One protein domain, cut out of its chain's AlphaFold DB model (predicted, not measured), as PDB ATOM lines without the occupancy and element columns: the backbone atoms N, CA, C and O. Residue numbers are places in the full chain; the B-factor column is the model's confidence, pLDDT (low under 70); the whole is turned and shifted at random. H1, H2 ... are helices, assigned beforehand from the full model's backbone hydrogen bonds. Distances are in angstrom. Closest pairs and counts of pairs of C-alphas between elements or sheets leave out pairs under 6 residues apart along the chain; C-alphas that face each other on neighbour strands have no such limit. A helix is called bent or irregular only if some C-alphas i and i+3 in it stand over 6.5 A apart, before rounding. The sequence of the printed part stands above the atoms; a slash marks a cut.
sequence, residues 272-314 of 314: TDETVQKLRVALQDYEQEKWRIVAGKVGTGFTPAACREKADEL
ATOM      1  N   THR A 272       1.483 -50.340  55.277       85.25
ATOM      2  CA  THR A 272       0.027 -50.490  55.419       85.25
ATOM      3  C   THR A 272      -0.659 -49.127  55.477       85.25
ATOM      4  O   THR A 272      -0.094 -48.187  56.035       85.25
ATOM      5  N   ASP A 273      -1.906 -49.009  55.009       87.81
ATOM      6  CA  ASP A 273      -2.659 -47.747  55.105       87.81
ATOM      7  C   ASP A 273      -2.721 -47.182  56.530       87.81
ATOM      8  O   ASP A 273      -2.636 -45.973  56.709       87.81
ATOM      9  N   GLU A 274      -2.766 -48.031  57.561       88.62
ATOM     10  CA  GLU A 274      -2.700 -47.596  58.960       88.62
ATOM     11  C   GLU A 274      -1.354 -46.929  59.313       88.62
ATOM     12  O   GLU A 274      -1.325 -45.888  59.972       88.62
ATOM     13  N   THR A 275      -0.225 -47.494  58.866       89.69
ATOM     14  CA  THR A 275       1.111 -46.921  59.126       89.69
ATOM     15  C   THR A 275       1.395 -45.698  58.257       89.69
ATOM     16  O   THR A 275       1.977 -44.730  58.746       89.69
ATOM     17  N   VAL A 276       0.908 -45.681  57.014       93.81
ATOM     18  CA  VAL A 276       0.942 -44.498  56.143       93.81
ATOM     19  C   VAL A 276       0.058 -43.383  56.708       93.81
ATOM     20  O   VAL A 276       0.470 -42.228  56.713       93.81
ATOM     21  N   GLN A 277      -1.122 -43.696  57.250       95.38
ATOM     22  CA  GLN A 277      -1.991 -42.698  57.873       95.38
ATOM     23  C   GLN A 277      -1.371 -42.130  59.156       95.38
ATOM     24  O   GLN A 277      -1.392 -40.917  59.346       95.38
ATOM     25  N   LYS A 278      -0.739 -42.969  59.990       94.56
ATOM     26  CA  LYS A 278       0.060 -42.508  61.141       94.56
ATOM     27  C   LYS A 278       1.214 -41.595  60.714       94.56
ATOM     28  O   LYS A 278       1.449 -40.587  61.373       94.56
ATOM     29  N   LEU A 279       1.887 -41.892  59.597       95.81
ATOM     30  CA  LEU A 279       2.910 -41.013  59.021       95.81
ATOM     31  C   LEU A 279       2.321 -39.673  58.546       95.81
ATOM     32  O   LEU A 279       2.890 -38.632  58.858       95.81
ATOM     33  N   ARG A 280       1.176 -39.671  57.844       96.00
ATOM     34  CA  ARG A 280       0.488 -38.432  57.420       96.00
ATOM     35  C   ARG A 280       0.118 -37.553  58.618       96.00
ATOM     36  O   ARG A 280       0.401 -36.361  58.586       96.00
ATOM     37  N   VAL A 281      -0.451 -38.142  59.673       96.75
ATOM     38  CA  VAL A 281      -0.792 -37.429  60.918       96.75
ATOM     39  C   VAL A 281       0.467 -36.869  61.585       96.75
ATOM     40  O   VAL A 281       0.524 -35.675  61.842       96.75
ATOM     41  N   ALA A 282       1.523 -37.670  61.762       96.31
ATOM     42  CA  ALA A 282       2.770 -37.199  62.373       96.31
ATOM     43  C   ALA A 282       3.448 -36.059  61.584       96.31
ATOM     44  O   ALA A 282       4.044 -35.162  62.182       96.31
ATOM     45  N   LEU A 283       3.343 -36.066  60.249       96.19
ATOM     46  CA  LEU A 283       3.798 -34.960  59.403       96.19
ATOM     47  C   LEU A 283       2.913 -33.716  59.578       96.19
ATOM     48  O   LEU A 283       3.449 -32.624  59.728       96.19
ATOM     49  N   GLN A 284       1.586 -33.868  59.625       94.31
ATOM     50  CA  GLN A 284       0.644 -32.766  59.857       94.31
ATOM     51  C   GLN A 284       0.802 -32.142  61.257       94.31
ATOM     52  O   GLN A 284       0.728 -30.922  61.411       94.31
ATOM     53  N   ASP A 285       1.057 -32.952  62.282       94.19
ATOM     54  CA  ASP A 285       1.333 -32.489  63.644       94.19
ATOM     55  C   ASP A 285       2.663 -31.732  63.700       94.19
ATOM     56  O   ASP A 285       2.711 -30.614  64.214       94.19
ATOM     57  N   TYR A 286       3.721 -32.263  63.072       95.25
ATOM     58  CA  TYR A 286       4.977 -31.530  62.885       95.25
ATOM     59  C   TYR A 286       4.767 -30.214  62.118       95.25
ATOM     60  O   TYR A 286       5.363 -29.198  62.475       95.25
ATOM     61  N   GLU A 287       3.905 -30.195  61.098       92.69
ATOM     62  CA  GLU A 287       3.614 -29.000  60.303       92.69
ATOM     63  C   GLU A 287       2.862 -27.908  61.070       92.69
ATOM     64  O   GLU A 287       3.057 -26.726  60.787       92.69
ATOM     65  N   GLN A 288       2.048 -28.273  62.059       88.25
ATOM     66  CA  GLN A 288       1.427 -27.326  62.986       88.25
ATOM     67  C   GLN A 288       2.442 -26.858  64.044       88.25
ATOM     68  O   GLN A 288       2.564 -25.662  64.322       88.25
ATOM     69  N   GLU A 289       3.217 -27.797  64.587       93.25
ATOM     70  CA  GLU A 289       4.137 -27.587  65.705       93.25
ATOM     71  C   GLU A 289       5.385 -26.773  65.328       93.25
ATOM     72  O   GLU A 289       5.836 -25.938  66.123       93.25
ATOM     73  N   LYS A 290       5.915 -26.922  64.098       95.81
ATOM     74  CA  LYS A 290       7.075 -26.142  63.618       95.81
ATOM     75  C   LYS A 290       6.873 -24.642  63.826       95.81
ATOM     76  O   LYS A 290       7.793 -23.950  64.253       95.81
ATOM     77  N   TRP A 291       5.655 -24.143  63.625       94.38
ATOM     78  CA  TRP A 291       5.344 -22.721  63.742       94.38
ATOM     79  C   TRP A 291       5.176 -22.243  65.182       94.38
ATOM     80  O   TRP A 291       5.460 -21.081  65.467       94.38
ATOM     81  N   ARG A 292       4.789 -23.128  66.111       93.50
ATOM     82  CA  ARG A 292       4.820 -22.836  67.551       93.50
ATOM     83  C   ARG A 292       6.260 -22.655  68.031       93.50
ATOM     84  O   ARG A 292       6.549 -21.721  68.777       93.50
ATOM     85  N   ILE A 293       7.166 -23.505  67.545       94.38
ATOM     86  CA  ILE A 293       8.604 -23.421  67.828       94.38
ATOM     87  C   ILE A 293       9.213 -22.166  67.181       94.38
ATOM     88  O   ILE A 293       9.924 -21.427  67.860       94.38
ATOM     89  N   VAL A 294       8.906 -21.884  65.906       94.56
ATOM     90  CA  VAL A 294       9.389 -20.685  65.193       94.56
ATOM     91  C   VAL A 294       8.905 -19.400  65.866       94.56
ATOM     92  O   VAL A 294       9.735 -18.545  66.152       94.56
ATOM     93  N   ALA A 295       7.621 -19.270  66.215       93.38
ATOM     94  CA  ALA A 295       7.112 -18.086  66.919       93.38
ATOM     95  C   ALA A 295       7.859 -17.833  68.244       93.38
ATOM     96  O   ALA A 295       8.294 -16.713  68.512       93.38
ATOM     97  N   GLY A 296       8.124 -18.894  69.017       92.19
ATOM     98  CA  GLY A 296       8.944 -18.833  70.233       92.19
ATOM     99  C   GLY A 296      10.426 -18.480  70.013       92.19
ATOM    100  O   GLY A 296      11.129 -18.206  70.983       92.19
ATOM    101  N   LYS A 297      10.915 -18.478  68.764       94.12
ATOM    102  CA  LYS A 297      12.257 -18.008  68.374       94.12
ATOM    103  C   LYS A 297      12.254 -16.625  67.715       94.12
ATOM    104  O   LYS A 297      13.236 -15.910  67.872       94.12
ATOM    105  N   VAL A 298      11.180 -16.246  67.020       93.31
ATOM    106  CA  VAL A 298      11.012 -14.915  66.404       93.31
ATOM    107  C   VAL A 298      10.718 -13.851  67.469       93.31
ATOM    108  O   VAL A 298      11.249 -12.747  67.387       93.31
ATOM    109  N   GLY A 299       9.934 -14.183  68.502       89.88
ATOM    110  CA  GLY A 299       9.782 -13.353  69.699       89.88
ATOM    111  C   GLY A 299       8.352 -13.257  70.235       89.88
ATOM    112  O   GLY A 299       7.372 -13.561  69.553       89.88
ATOM    113  N   THR A 300       8.229 -12.797  71.482       83.50
ATOM    114  CA  THR A 300       6.946 -12.603  72.173       83.50
ATOM    115  C   THR A 300       6.137 -11.474  71.528       83.50
ATOM    116  O   THR A 300       6.337 -10.302  71.838       83.50
ATOM    117  N   GLY A 301       5.225 -11.838  70.628       86.75
ATOM    118  CA  GLY A 301       4.350 -10.906  69.909       86.75
ATOM    119  C   GLY A 301       3.841 -11.463  68.578       86.75
ATOM    120  O   GLY A 301       2.748 -11.109  68.145       86.75
ATOM    121  N   PHE A 302       4.582 -12.389  67.965       90.44
ATOM    122  CA  PHE A 302       4.177 -13.045  66.722       90.44
ATOM    123  C   PHE A 302       3.412 -14.337  67.011       90.44
ATOM    124  O   PHE A 302       3.831 -15.155  67.831       90.44
ATOM    125  N   THR A 303       2.285 -14.546  66.329       92.69
ATOM    126  CA  THR A 303       1.552 -15.816  66.414       92.69
ATOM    127  C   THR A 303       2.186 -16.864  65.491       92.69
ATOM    128  O   THR A 303       2.793 -16.508  64.476       92.69
ATOM    129  N   PRO A 304       1.996 -18.171  65.759       92.50
ATOM    130  CA  PRO A 304       2.390 -19.233  64.829       92.50
ATOM    131  C   PRO A 304       1.760 -19.094  63.434       92.50
ATOM    132  O   PRO A 304       2.345 -19.532  62.451       92.50
ATOM    133  N   ALA A 305       0.577 -18.477  63.330       92.69
ATOM    134  CA  ALA A 305      -0.063 -18.201  62.046       92.69
ATOM    135  C   ALA A 305       0.651 -17.077  61.275       92.69
ATOM    136  O   ALA A 305       1.007 -17.283  60.120       92.69
ATOM    137  N   ALA A 306       0.960 -15.954  61.931       92.62
ATOM    138  CA  ALA A 306       1.717 -14.861  61.315       92.62
ATOM    139  C   ALA A 306       3.143 -15.292  60.914       92.62
ATOM    140  O   ALA A 306       3.671 -14.839  59.903       92.62
ATOM    141  N   CYS A 307       3.758 -16.208  61.674       91.12
ATOM    142  CA  CYS A 307       5.055 -16.790  61.320       91.12
ATOM    143  C   CYS A 307       4.997 -17.720  60.096       91.12
ATOM    144  O   CYS A 307       6.020 -17.860  59.435       91.12
ATOM    145  N   ARG A 308       3.839 -18.338  59.796       93.25
ATOM    146  CA  ARG A 308       3.602 -19.050  58.525       93.25
ATOM    147  C   ARG A 308       3.533 -18.070  57.375       93.25
ATOM    148  O   ARG A 308       4.362 -18.111  56.486       93.25
ATOM    149  N   GLU A 309       2.569 -17.161  57.462       94.06
ATOM    150  CA  GLU A 309       2.204 -16.223  56.404       94.06
ATOM    151  C   GLU A 309       3.423 -15.404  55.957       94.06
ATOM    152  O   GLU A 309       3.753 -15.357  54.778       94.06
ATOM    153  N   LYS A 310       4.206 -14.896  56.917       92.75
ATOM    154  CA  LYS A 310       5.455 -14.166  56.652       92.75
ATOM    155  C   LYS A 310       6.620 -15.048  56.164       92.75
ATOM    156  O   LYS A 310       7.638 -14.499  55.759       92.75
ATOM    157  N   ALA A 311       6.517 -16.374  56.217       92.00
ATOM    158  CA  ALA A 311       7.509 -17.314  55.686       92.00
ATOM    159  C   ALA A 311       7.097 -17.924  54.334       92.00
ATOM    160  O   ALA A 311       7.974 -18.263  53.549       92.00
ATOM    161  N   ASP A 312       5.796 -18.003  54.043       92.56
ATOM    162  CA  ASP A 312       5.256 -18.341  52.719       92.56
ATOM    163  C   ASP A 312       5.454 -17.174  51.707       92.56
ATOM    164  O   ASP A 312       5.315 -17.354  50.499       92.56
ATOM    165  N   GLU A 313       5.820 -15.980  52.200       91.25
ATOM    166  CA  GLU A 313       6.190 -14.769  51.442       91.25
ATOM    167  C   GLU A 313       7.713 -14.596  51.167       91.25
ATOM    168  O   GLU A 313       8.118 -13.510  50.736       91.25
ATOM    169  N   LEU A 314       8.571 -15.589  51.466       85.88
ATOM    170  CA  LEU A 314      10.051 -15.487  51.396       85.88
ATOM    171  C   LEU A 314      10.708 -16.400  50.344       85.88
ATOM    172  O   LEU A 314      11.640 -15.889  49.679       85.88
TER     173      LEU A 314
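Overview. This is residues 272 to 314 of the 314 residues of the protein "Myb-like domain-containing protein" of Pseudogymnoascus sp. VKM F-4516 (FW-969) (UniProt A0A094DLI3). One long helix, H1, makes the length of the domain, and a short helix, H2, is set crosswise near its last turns, so that the two form an L. After H1 ends, a short loop of residues 299 to 303 folds back, and H2 begins beside H1 at Trp 291; the first part of H1 sticks out as a bare arm, with residues 272 to 287 standing free. The printed part has 43 residues with two named helices, H1 then H2, and no named strand: the class is all helix. It is only just loose, close to extended, with a radius of gyration of the C-alphas of 13.3 A, and its C-alphas span 42 by 20 by 11 A.

Arrangement. H1, residues 273 to 298, touches H2, residues 304 to 312, with residues 291 to 295 alone. The closest C-alphas of the two helices are those of Trp 291 and Pro 304, 4.7 A apart. Their lines are about perpendicular, at 86 degrees, and their centres are 15.1 A apart. Of the O i to N i+4 pairs, 20 of 22 in H1 and 4 of 5 in H2 are within hydrogen-bond range.

Along the chain. H1 runs 37.3 A from C-alpha 273 at (-2.659, -47.747, 55.105) to C-alpha 298 at (11.012, -14.915, 66.404). It is neither bent nor irregular, but only just: C-alphas 288 and 291 are 6.1 A apart. H2 runs 12.5 A from C-alpha 304 to C-alpha 312 at (5.256, -18.341, 52.719).

Size, cuts and confidence. The two C-alphas farthest apart are those of Thr 272 and Gly 301, at 42.4 A. The printed part has no cut and ends at Leu 314, the chain's last residue. The link from H1 to H2 is tight. The mean pLDDT of the printed part is 92.4, and no printed residue is under 70.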